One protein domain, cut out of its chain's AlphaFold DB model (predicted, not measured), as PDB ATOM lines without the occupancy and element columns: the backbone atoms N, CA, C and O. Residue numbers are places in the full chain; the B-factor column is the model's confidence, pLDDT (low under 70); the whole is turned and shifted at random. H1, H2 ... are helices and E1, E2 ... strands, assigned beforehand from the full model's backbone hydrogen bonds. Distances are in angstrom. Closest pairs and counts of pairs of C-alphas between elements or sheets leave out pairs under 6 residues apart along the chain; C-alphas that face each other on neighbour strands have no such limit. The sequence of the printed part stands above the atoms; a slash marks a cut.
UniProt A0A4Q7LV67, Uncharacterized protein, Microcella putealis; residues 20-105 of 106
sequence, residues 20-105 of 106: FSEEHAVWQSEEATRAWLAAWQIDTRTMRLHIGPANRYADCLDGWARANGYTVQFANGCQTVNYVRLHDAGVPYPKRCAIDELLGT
ATOM      1  N   PHE A  20     179.936 106.179 171.873       83.81
ATOM      2  CA  PHE A  20     181.123 106.355 172.719       83.81
ATOM      3  C   PHE A  20     182.419 106.514 171.911       83.81
ATOM      4  O   PHE A  20     183.469 106.802 172.482       83.81
ATOM      5  N   SER A  21     182.374 106.317 170.588       83.88
ATOM      6  CA  SER A  21     183.550 106.394 169.724       83.88
ATOM      7  C   SER A  21     183.243 107.122 168.418       83.88
ATOM      8  O   SER A  21     182.567 106.602 167.533       83.88
ATOM      9  N   GLU A  22     183.823 108.312 168.255       81.88
ATOM     10  CA  GLU A  22     183.754 109.079 167.001       81.88
ATOM     11  C   GLU A  22     184.442 108.371 165.823       81.88
ATOM     12  O   GLU A  22     184.174 108.671 164.659       81.88
ATOM     13  N   GLU A  23     185.343 107.433 166.112       84.56
ATOM     14  CA  GLU A  23     186.118 106.691 165.114       84.56
ATOM     15  C   GLU A  23     185.442 105.378 164.708       84.56
ATOM     16  O   GLU A  23     185.947 104.670 163.833       84.56
ATOM     17  N   HIS A  24     184.284 105.063 165.297       87.69
ATOM     18  CA  HIS A  24     183.563 103.828 165.026       87.69
ATOM     19  C   HIS A  24     183.285 103.643 163.526       87.69
ATOM     20  O   HIS A  24     182.957 104.586 162.800       87.69
ATOM     21  N   ALA A  25     183.366 102.394 163.057       88.19
ATOM     22  CA  ALA A  25     183.228 102.048 161.640       88.19
ATOM     23  C   ALA A  25     181.899 102.525 161.022       88.19
ATOM     24  O   ALA A  25     181.839 102.833 159.833       88.19
ATOM     25  N   VAL A  26     180.850 102.647 161.843       89.38
ATOM     26  CA  VAL A  26     179.529 103.152 161.437       89.38
ATOM     27  C   VAL A  26     179.590 104.578 160.882       89.38
ATOM     28  O   VAL A  26     178.837 104.903 159.966       89.38
ATOM     29  N   TRP A  27     180.509 105.418 161.366       88.50
ATOM     30  CA  TRP A  27     180.648 106.813 160.931       88.50
ATOM     31  C   TRP A  27     181.530 106.960 159.685       88.50
ATOM     32  O   TRP A  27     181.502 107.991 159.004       88.50
ATOM     33  N   GLN A  28     182.304 105.925 159.346       87.50
ATOM     34  CA  GLN A  28     183.271 105.969 158.246       87.50
ATOM     35  C   GLN A  28     182.595 105.956 156.871       87.50
ATOM     36  O   GLN A  28     183.086 106.597 155.938       87.50
ATOM     37  N   SER A  29     181.425 105.324 156.745       89.25
ATOM     38  CA  SER A  29     180.648 105.303 155.505       89.25
ATOM     39  C   SER A  29     179.227 105.818 155.707       89.25
ATOM     40  O   SER A  29     178.593 105.595 156.735       89.25
ATOM     41  N   GLU A  30     178.705 106.495 154.686       88.25
ATOM     42  CA  GLU A  30     177.318 106.957 154.681       88.25
ATOM     43  C   GLU A  30     176.331 105.786 154.784       88.25
ATOM     44  O   GLU A  30     175.324 105.883 155.479       88.25
ATOM     45  N   GLU A  31     176.630 104.668 154.121       88.88
ATOM     46  CA  GLU A  31     175.794 103.468 154.138       88.88
ATOM     47  C   GLU A  31     175.678 102.871 155.546       88.88
ATOM     48  O   GLU A  31     174.565 102.616 156.011       88.88
ATOM     49  N   ALA A  32     176.799 102.723 156.262       89.31
ATOM     50  CA  ALA A  32     176.783 102.206 157.627       89.31
ATOM     51  C   ALA A  32     176.060 103.169 158.577       89.31
ATOM     52  O   ALA A  32     175.254 102.735 159.402       89.31
ATOM     53  N   THR A  33     176.260 104.478 158.402       89.69
ATOM     54  CA  THR A  33     175.541 105.501 159.170       89.69
ATOM     55  C   THR A  33     174.028 105.430 158.916       89.69
ATOM     56  O   THR A  33     173.240 105.455 159.859       89.69
ATOM     57  N   ARG A  34     173.591 105.280 157.657       87.69
ATOM     58  CA  ARG A  34     172.168 105.112 157.305       87.69
ATOM     59  C   ARG A  34     171.572 103.843 157.913       87.69
ATOM     60  O   ARG A  34     170.444 103.886 158.401       87.69
ATOM     61  N   ALA A  35     172.313 102.735 157.900       88.75
ATOM     62  CA  ALA A  35     171.877 101.483 158.515       88.75
ATOM     63  C   ALA A  35     171.692 101.632 160.033       88.75
ATOM     64  O   ALA A  35     170.680 101.184 160.574       88.75
ATOM     65  N   TRP A  36     172.617 102.324 160.705       89.19
ATOM     66  CA  TRP A  36     172.508 102.632 162.130       89.19
ATOM     67  C   TRP A  36     171.291 103.518 162.426       89.19
ATOM     68  O   TRP A  36     170.474 103.174 163.277       89.19
ATOM     69  N   LEU A  37     171.079 104.593 161.660       87.75
ATOM     70  CA  LEU A  37     169.909 105.468 161.821       87.75
ATOM     71  C   LEU A  37     168.587 104.707 161.646       87.75
ATOM     72  O   LEU A  37     167.643 104.916 162.408       87.75
ATOM     73  N   ALA A  38     168.527 103.785 160.682       86.12
ATOM     74  CA  ALA A  38     167.365 102.929 160.469       86.12
ATOM     75  C   ALA A  38     167.132 101.949 161.634       86.12
ATOM     76  O   ALA A  38     165.980 101.750 162.029       86.12
ATOM     77  N   ALA A  39     168.197 101.371 162.201       86.94
ATOM     78  CA  ALA A  39     168.114 100.485 163.364       86.94
ATOM     79  C   ALA A  39     167.535 101.214 164.588       86.94
ATOM     80  O   ALA A  39     166.643 100.693 165.258       86.94
ATOM     81  N   TRP A  40     167.963 102.460 164.805       83.19
ATOM     82  CA  TRP A  40     167.507 103.311 165.907       83.19
ATOM     83  C   TRP A  40     166.235 104.114 165.607       83.19
ATOM     84  O   TRP A  40     165.775 104.873 166.457       83.19
ATOM     85  N   GLN A  41     165.630 103.933 164.426       83.31
ATOM     86  CA  GLN A  41     164.408 104.627 163.993       83.31
ATOM     87  C   GLN A  41     164.521 106.162 164.048       83.31
ATOM     88  O   GLN A  41     163.540 106.858 164.314       83.31
ATOM     89  N   ILE A  42     165.715 106.691 163.782       83.94
ATOM     90  CA  ILE A  42     165.990 108.128 163.779       83.94
ATOM     91  C   ILE A  42     165.650 108.695 162.395       83.94
ATOM     92  O   ILE A  42     166.066 108.154 161.368       83.94
ATOM     93  N   ASP A  43     164.886 109.791 162.356       78.88
ATOM     94  CA  ASP A  43     164.531 110.457 161.100       78.88
ATOM     95  C   ASP A  43     165.760 111.161 160.499       78.88
ATOM     96  O   ASP A  43     166.373 112.036 161.112       78.88
ATOM     97  N   THR A  44     166.114 110.772 159.275       72.25
ATOM     98  CA  THR A  44     167.296 111.266 158.563       72.25
ATOM     99  C   THR A  44     167.007 112.461 157.654       72.25
ATOM    100  O   THR A  44     167.922 112.948 156.995       72.25
ATOM    101  N   ARG A  45     165.753 112.932 157.548       71.62
ATOM    102  CA  ARG A  45     165.347 113.986 156.594       71.62
ATOM    103  C   ARG A  45     166.091 115.300 156.796       71.62
ATOM    104  O   ARG A  45     166.249 116.056 155.843       71.62
ATOM    105  N   THR A  46     166.540 115.568 158.017       67.38
ATOM    106  CA  THR A  46     167.264 116.793 158.371       67.38
ATOM    107  C   THR A  46     168.774 116.591 158.512       67.38
ATOM    108  O   THR A  46     169.474 117.560 158.792       67.38
ATOM    109  N   MET A  47     169.284 115.366 158.336       75.56
ATOM    110  CA  MET A  47     170.689 115.023 158.583       75.56
ATOM    111  C   MET A  47     171.545 115.121 157.323       75.56
ATOM    112  O   MET A  47     171.129 114.718 156.235       75.56
ATOM    113  N   ARG A  48     172.783 115.603 157.466       72.56
ATOM    114  CA  ARG A  48     173.729 115.777 156.358       72.56
ATOM    115  C   ARG A  48     174.777 114.668 156.372       72.56
ATOM    116  O   ARG A  48     175.957 114.883 156.634       72.56
ATOM    117  N   LEU A  49     174.349 113.468 155.983       72.69
ATOM    118  CA  LEU A  49     175.182 112.256 156.015       72.69
ATOM    119  C   LEU A  49     176.314 112.228 154.968       72.69
ATOM    120  O   LEU A  49     177.198 111.380 155.041       72.69
ATOM    121  N   HIS A  50     176.322 113.147 154.002       70.56
ATOM    122  CA  HIS A  50     177.362 113.220 152.967       70.56
ATOM    123  C   HIS A  50     178.667 113.869 153.454       70.56
ATOM    124  O   HIS A  50     179.684 113.816 152.765       70.56
ATOM    125  N   ILE A  51     178.651 114.499 154.628       73.88
ATOM    126  CA  ILE A  51     179.821 115.170 155.193       73.88
ATOM    127  C   ILE A  51     180.719 114.117 155.878       73.88
ATOM    128  O   ILE A  51     180.260 113.025 156.205       73.88
ATOM    129  N   GLY A  52     182.019 114.395 156.038       82.25
ATOM    130  CA  GLY A  52     182.996 113.448 156.597       82.25
ATOM    131  C   GLY A  52     182.628 112.874 157.983       82.25
ATOM    132  O   GLY A  52     181.748 113.415 158.655       82.25
ATOM    133  N   PRO A  53     183.332 111.821 158.449       84.25
ATOM    134  CA  PRO A  53     182.916 110.974 159.579       84.25
ATOM    135  C   PRO A  53     182.530 111.724 160.858       84.25
ATOM    136  O   PRO A  53     181.483 111.455 161.437       84.25
ATOM    137  N   ALA A  54     183.304 112.743 161.244       82.81
ATOM    138  CA  ALA A  54     183.018 113.555 162.429       82.81
ATOM    139  C   ALA A  54     181.668 114.300 162.359       82.81
ATOM    140  O   ALA A  54     181.016 114.503 163.379       82.81
ATOM    141  N   ASN A  55     181.227 114.705 161.162       83.56
ATOM    142  CA  ASN A  55     179.917 115.343 160.989       83.56
ATOM    143  C   ASN A  55     178.789 114.319 161.044       83.56
ATOM    144  O   ASN A  55     177.746 114.611 161.615       83.56
ATOM    145  N   ARG A  56     179.005 113.113 160.500       86.38
ATOM    146  CA  ARG A  56     178.033 112.018 160.618       86.38
ATOM    147  C   ARG A  56     177.816 111.640 162.074       86.38
ATOM    148  O   ARG A  56     176.670 111.521 162.482       86.38
ATOM    149  N   TYR A  57     178.900 111.514 162.841       87.19
ATOM    150  CA  TYR A  57     178.836 111.283 164.282       87.19
ATOM    151  C   TYR A  57     178.012 112.369 164.984       87.19
ATOM    152  O   TYR A  57     177.043 112.042 165.661       87.19
ATOM    153  N   ALA A  58     178.341 113.649 164.772       84.38
ATOM    154  CA  ALA A  58     177.636 114.762 165.411       84.38
ATOM    155  C   ALA A  58     176.141 114.808 165.040       84.38
ATOM    156  O   ALA A  58     175.296 114.889 165.927       84.38
ATOM    157  N   ASP A  59     175.800 114.676 163.753       85.31
ATOM    158  CA  ASP A  59     174.403 114.653 163.298       85.31
ATOM    159  C   ASP A  59     173.637 113.451 163.883       85.31
ATOM    160  O   ASP A  59     172.487 113.588 164.303       85.31
ATOM    161  N   CYS A  60     174.261 112.267 163.936       87.06
ATOM    162  CA  CYS A  60     173.639 111.055 164.479       87.06
ATOM    163  C   CYS A  60     173.446 111.128 165.993       87.06
ATOM    164  O   CYS A  60     172.384 110.742 166.485       87.06
ATOM    165  N   LEU A  61     174.436 111.661 166.712       87.00
ATOM    166  CA  LEU A  61     174.346 111.950 168.137       87.00
ATOM    167  C   LEU A  61     173.186 112.911 168.416       87.00
ATOM    168  O   LEU A  61     172.355 112.634 169.279       87.00
ATOM    169  N   ASP A  62     173.078 113.992 167.644       84.50
ATOM    170  CA  ASP A  62     172.002 114.972 167.780       84.50
ATOM    171  C   ASP A  62     170.625 114.364 167.512       84.50
ATOM    172  O   ASP A  62     169.666 114.619 168.247       84.50
ATOM    173  N   GLY A  63     170.508 113.544 166.467       85.19
ATOM    174  CA  GLY A  63     169.267 112.840 166.161       85.19
ATOM    175  C   GLY A  63     168.861 111.863 167.252       85.19
ATOM    176  O   GLY A  63     167.697 111.847 167.651       85.19
ATOM    177  N   TRP A  64     169.818 111.091 167.771       86.62
ATOM    178  CA  TRP A  64     169.581 110.176 168.882       86.62
ATOM    179  C   TRP A  64     169.170 110.934 170.147       86.62
ATOM    180  O   TRP A  64     168.178 110.576 170.784       86.62
ATOM    181  N   ALA A  65     169.865 112.024 170.471       86.06
ATOM    182  CA  ALA A  65     169.563 112.862 171.622       86.06
ATOM    183  C   ALA A  65     168.149 113.452 171.541       86.06
ATOM    184  O   ALA A  65     167.390 113.394 172.510       86.06
ATOM    185  N   ARG A  66     167.751 113.958 170.367       83.38
ATOM    186  CA  ARG A  66     166.393 114.467 170.117       83.38
ATOM    187  C   ARG A  66     165.337 113.375 170.231       83.38
ATOM    188  O   ARG A  66     164.320 113.598 170.882       83.38
ATOM    189  N   ALA A  67     165.587 112.203 169.651       83.25
ATOM    190  CA  ALA A  67     164.666 111.068 169.712       83.25
ATOM    191  C   ALA A  67     164.459 110.550 171.149       83.25
ATOM    192  O   ALA A  67     163.366 110.098 171.483       83.25
ATOM    193  N   ASN A  68     165.480 110.665 172.002       81.44
ATOM    194  CA  ASN A  68     165.456 110.198 173.391       81.44
ATOM    195  C   ASN A  68     165.150 111.304 174.418       81.44
ATOM    196  O   ASN A  68     165.191 111.057 175.620       81.44
ATOM    197  N   GLY A  69     164.825 112.522 173.976       82.44
ATOM    198  CA  GLY A  69     164.432 113.614 174.873       82.44
ATOM    199  C   GLY A  69     165.588 114.313 175.598       82.44
ATOM    200  O   GLY A  69     165.341 115.120 176.495       82.44
ATOM    201  N   TYR A  70     166.840 114.098 175.182       84.69
ATOM    202  CA  TYR A  70     168.022 114.844 175.639       84.69
ATOM    203  C   TYR A  70     168.088 116.226 174.984       84.69
ATOM    204  O   TYR A  70     169.057 116.605 174.328       84.69
ATOM    205  N   THR A  71     167.020 116.995 175.141       85.19
ATOM    206  CA  THR A  71     166.887 118.330 174.564       85.19
ATOM    207  C   THR A  71     166.522 119.334 175.639       85.19
ATOM    208  O   THR A  71     165.927 118.991 176.660       85.19
ATOM    209  N   VAL A  72     166.902 120.584 175.417       85.00
ATOM    210  CA  VAL A  72     166.498 121.725 176.229       85.00
ATOM    211  C   VAL A  72     165.741 122.697 175.337       85.00
ATOM    212  O   VAL A  72     166.143 122.964 174.202       85.00
ATOM    213  N   GLN A  73     164.613 123.184 175.843       85.25
ATOM    214  CA  GLN A  73     163.833 124.225 175.198       85.25
ATOM    215  C   GLN A  73     164.216 125.571 175.811       85.25
ATOM    216  O   GLN A  73     164.164 125.743 177.028       85.25
ATOM    217  N   PHE A  74     164.612 126.518 174.969       80.62
ATOM    218  CA  PHE A  74     164.891 127.888 175.374       80.62
ATOM    219  C   PHE A  74     163.608 128.727 175.400       80.62
ATOM    220  O   PHE A  74     162.609 128.395 174.761       80.62
ATOM    221  N   ALA A  75     163.655 129.866 176.096       78.62
ATOM    222  CA  ALA A  75     162.520 130.785 176.231       78.62
ATOM    223  C   ALA A  75     162.004 131.344 174.888       78.62
ATOM    224  O   ALA A  75     160.845 131.730 174.785       78.62
ATOM    225  N   ASN A  76     162.839 131.353 173.846       81.88
ATOM    226  CA  ASN A  76     162.463 131.747 172.485       81.88
ATOM    227  C   ASN A  76     161.749 130.628 171.694       81.88
ATOM    228  O   ASN A  76     161.496 130.788 170.502       81.88
ATOM    229  N   GLY A  77     161.462 129.485 172.325       79.00
ATOM    230  CA  GLY A  77     160.837 128.325 171.694       79.00
ATOM    231  C   GLY A  77     161.796 127.443 170.891       79.00
ATOM    232  O   GLY A  77     161.377 126.378 170.437       79.00
ATOM    233  N   CYS A  78     163.070 127.820 170.737       79.44
ATOM    234  CA  CYS A  78     164.065 126.961 170.101       79.44
ATOM    235  C   CYS A  78     164.381 125.756 170.989       79.44
ATOM    236  O   CYS A  78     164.593 125.889 172.194       79.44
ATOM    237  N   GLN A  79     164.470 124.582 170.372       79.38
ATOM    238  CA  GLN A  79     164.888 123.349 171.023       79.38
ATOM    239  C   GLN A  79     166.279 122.972 170.518       79.38
ATOM    240  O   GLN A  79     166.498 122.875 169.311       79.38
ATOM    241  N   THR A  80     167.214 122.759 171.439       83.56
ATOM    242  CA  THR A  80     168.550 122.241 171.121       83.56
ATOM    243  C   THR A  80     168.846 120.987 171.929       83.56
ATOM    244  O   THR A  80     168.123 120.647 172.867       83.56
ATOM    245  N   VAL A  81     169.911 120.288 171.562       83.94
ATOM    246  CA  VAL A  81     170.420 119.135 172.298       83.94
ATOM    247  C   VAL A  81     171.032 119.598 173.620       83.94
ATOM    248  O   VAL A  81     171.830 120.533 173.664       83.94
ATOM    249  N   ASN A  82     170.647 118.953 174.721       85.56
ATOM    250  CA  ASN A  82     171.229 119.224 176.029       85.56
ATOM    251  C   ASN A  82     172.495 118.376 176.200       85.56
ATOM    252  O   ASN A  82     172.453 117.278 176.757       85.56
ATOM    253  N   TYR A  83     173.616 118.898 175.702       80.06
ATOM    254  CA  TYR A  83     174.902 118.208 175.768       80.06
ATOM    255  C   TYR A  83     175.397 117.991 177.203       80.06
ATOM    256  O   TYR A  83     176.059 116.994 177.461       80.06
ATOM    257  N   VAL A  84     175.038 118.858 178.158       80.38
ATOM    258  CA  VAL A  84     175.370 118.651 179.580       80.38
ATOM    259  C   VAL A  84     174.713 117.368 180.089       80.38
ATOM    260  O   VAL A  84     175.399 116.487 180.589       80.38
ATOM    261  N   ARG A  85     173.410 117.190 179.834       81.44
ATOM    262  CA  ARG A  85     172.694 115.954 180.195       81.44
ATOM    263  C   ARG A  85     173.202 114.710 179.468       81.44
ATOM    264  O   ARG A  85     173.129 113.624 180.028       81.44
ATOM    265  N   LEU A  86     173.665 114.847 178.226       81.69
ATOM    266  CA  LEU A  86     174.301 113.748 177.490       81.69
ATOM    267  C   LEU A  86     175.613 113.323 178.147       81.69
ATOM    268  O   LEU A  86     175.854 112.131 178.314       81.69
ATOM    269  N   HIS A  87     176.422 114.296 178.559       81.50
ATOM    270  CA  HIS A  87     177.678 114.044 179.250       81.50
ATOM    271  C   HIS A  87     177.466 113.444 180.643       81.50
ATOM    272  O   HIS A  87     178.131 112.473 180.985       81.50
ATOM    273  N   ASP A  88     176.490 113.937 181.414       79.06
ATOM    274  CA  ASP A  88     176.077 113.307 182.679       79.06
ATOM    275  C   ASP A  88     175.598 111.858 182.481       79.06
ATOM    276  O   ASP A  88     175.742 111.023 183.372       79.06
ATOM    277  N   ALA A  89     175.055 111.534 181.302       75.06
ATOM    278  CA  ALA A  89     174.686 110.173 180.924       75.06
ATOM    279  C   ALA A  89     175.876 109.332 180.409       75.06
ATOM    280  O   ALA A  89     175.701 108.154 180.107       75.06
ATOM    281  N   GLY A  90     177.082 109.904 180.320       78.62
ATOM    282  CA  GLY A  90     178.313 109.231 179.897       78.62
ATOM    283  C   GLY A  90     178.632 109.326 178.402       78.62
ATOM    284  O   GLY A  90     179.599 108.714 177.958       78.62
ATOM    285  N   VAL A  91     177.858 110.080 177.613       78.94
ATOM    286  CA  VAL A  91     178.106 110.247 176.172       78.94
ATOM    287  C   VAL A  91     179.196 111.303 175.946       78.94
ATOM    288  O   VAL A  91     179.035 112.438 176.406       78.94
ATOM    289  N   PRO A  92     180.288 110.988 175.225       75.81
ATOM    290  CA  PRO A  92     181.339 111.959 174.956       75.81
ATOM    291  C   PRO A  92     180.854 113.082 174.033       75.81
ATOM    292  O   PRO A  92     180.102 112.866 173.077       75.81
ATOM    293  N   TYR A  93     181.324 114.302 174.304       70.06
ATOM    294  CA  TYR A  93     181.051 115.449 173.447       70.06
ATOM    295  C   TYR A  93     181.645 115.238 172.052       70.06
ATOM    296  O   TYR A  93     182.786 114.784 171.947       70.06
ATOM    297  N   PRO A  94     180.932 115.624 170.979       70.62
ATOM    298  CA  PRO A  94     181.556 115.705 169.673       70.62
ATOM    299  C   PRO A  94     182.670 116.752 169.736       70.62
ATOM    300  O   PRO A  94     182.431 117.863 170.206       70.62
ATOM    301  N   LYS A  95     183.859 116.459 169.197       64.69
ATOM    302  CA  LYS A  95     185.021 117.383 169.175       64.69
ATOM    303  C   LYS A  95     184.732 118.782 168.604       64.69
ATOM    304  O   LYS A  95     185.534 119.693 168.774       64.69
ATOM    305  N   ARG A  96     183.616 118.960 167.888       59.19
ATOM    306  CA  ARG A  96     183.147 120.253 167.352       59.19
ATOM    307  C   ARG A  96     182.270 121.058 168.310       59.19
ATOM    308  O   ARG A  96     182.093 122.252 168.086       59.19
ATOM    309  N   CYS A  97     181.718 120.437 169.345       54.94
ATOM    310  CA  CYS A  97     181.069 121.151 170.429       54.94
ATOM    311  C   CYS A  97     182.167 121.720 171.324       54.94
ATOM    312  O   CYS A  97     182.625 121.061 172.253       54.94
ATOM    313  N   ALA A  98     182.595 122.949 171.034       47.50
ATOM    314  CA  ALA A  98     183.374 123.771 171.952       47.50
ATOM    315  C   ALA A  98     182.504 124.119 173.176       47.50
ATOM    316  O   ALA A  98     182.015 125.232 173.333       47.50
ATOM    317  N   ILE A  99     182.221 123.124 174.016       50.00
ATOM    318  CA  ILE A  99     181.495 123.311 175.274       50.00
ATOM    319  C   ILE A  99     182.426 123.885 176.343       50.00
ATOM    320  O   ILE A  99     181.940 124.539 177.258       50.00
ATOM    321  N   ASP A 100     183.747 123.775 176.166       44.44
ATOM    322  CA  ASP A 100     184.730 124.524 176.957       44.44
ATOM    323  C   ASP A 100     184.481 126.047 176.919       44.44
ATOM    324  O   ASP A 100     184.619 126.712 177.941       44.44
ATOM    325  N   GLU A 101     183.999 126.613 175.802       44.50
ATOM    326  CA  GLU A 101     183.610 128.036 175.749       44.50
ATOM    327  C   GLU A 101     182.264 128.331 176.436       44.50
ATOM    328  O   GLU A 101     182.059 129.444 176.916       44.50
ATOM    329  N   LEU A 102     181.355 127.352 176.532       45.31
ATOM    330  CA  LEU A 102     180.037 127.508 177.170       45.31
ATOM    331  C   LEU A 102     180.053 127.235 178.682       45.31
ATOM    332  O   LEU A 102     179.204 127.759 179.398       45.31
ATOM    333  N   LEU A 103     180.989 126.416 179.167       48.06
ATOM    334  CA  LEU A 103     181.164 126.097 180.589       48.06
ATOM    335  C   LEU A 103     182.263 126.939 181.261       48.06
ATOM    336  O   LEU A 103     182.275 127.034 182.484       48.06
ATOM    337  N   GLY A 104     183.152 127.578 180.490       37.31
ATOM    338  CA  GLY A 104     184.210 128.471 180.986       37.31
ATOM    339  C   GLY A 104     183.776 129.917 181.274       37.31
ATOM    340  O   GLY A 104     184.623 130.751 181.583       37.31
ATOM    341  N   THR A 105     182.483 130.237 181.158       39.47
ATOM    342  CA  THR A 105     181.901 131.558 181.493       39.47
ATOM    343  C   THR A 105     180.828 131.467 182.585       39.47
ATOM    344  O   THR A 105     179.763 132.080 182.488       39.47
TER     345      THR A 105
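This is residues 20 to 105 of the 106 residues of an uncharacterized protein of Microcella putealis (UniProt A0A4Q7LV67). One helix of 15 residues, H3, runs through the middle of an elongated body, with H2 side by side with its first half and the short H1 at the corner where both begin. Beyond the other half of H3 are a small two-stranded hairpin, E1 and E2, and the short helix H4, while a low-confidence tail with H5 lies apart from the other helices and the strands. The printed part has 86 residues, with five named helices and two named strands in the order H1, H2, H3, E1, E2, H4, H5; the class is mostly helix, and the sheet, E1 - E2, is antiparallel. The whole is compact, with a radius of gyration of the C-alphas of 13.2 A, and spans 38 by 25 by 22 A.

H1 is residues 25 to 28, 5.2 A long, and begins at C-alpha 25 at (183.228, 102.048, 161.640). H2, residues 30 to 39, is 14.2 A long. H3, residues 53 to 67, is 20.9 A long and begins at C-alpha 53 at (182.916, 110.974, 159.579). E1, residues 71 to 73, is 6.7 A long and E2, residues 79 to 81, is 7.1 A long. H4, residues 83 to 88, is 8.6 A long. H5, residues 100 to 103, is 5.3 A long and ends at C-alpha 103 at (181.164, 126.097, 180.589).

H1 and H2 touch only at the corner, with C-alphas 26 and 32 closest at 4.8 A. H1 touches H3, which touches it with residues 53 to 57 alone; the closest C-alphas, of Trp 27 and Pro 53, are 4.9 A apart. H2 touches H3 at residues 56 to 60 alone, at a shallow tilt of 15 degrees, the same way; the closest C-alphas, of Thr 33 and Arg 56, are 7.1 A apart. The C-alphas of Asp 62 and Val 81, the closest of H3 and E2, are 6.3 A apart. E1 and E2 form a hairpin, antiparallel at 150 degrees, with N 72 and O 80 at 2.8 A and N 80 and O 72 at 3.0 A, within hydrogen-bond range. H3 and H4 are close but not clearly touching and about perpendicular, at 79 degrees; their closest C-alphas, of Ala 65 and Leu 86, are 7.6 A apart. E1 and H4 are near each other. H5 is apart from H3 and from H4. Every O i to N i+4 pair is within hydrogen-bond range in H2, H3 and H4; H1 and H5 are too short for such a pair.

The two C-alphas farthest apart, of Glu 31 and Thr 105, are 39.7 A apart. The printed part has no cut. The links H2 to H3, 13 residues, and H4 to H5, 11 residues, are long. The mean pLDDT of the printed part is 78.1; residue 46 and residues 95 to 105 are under 70.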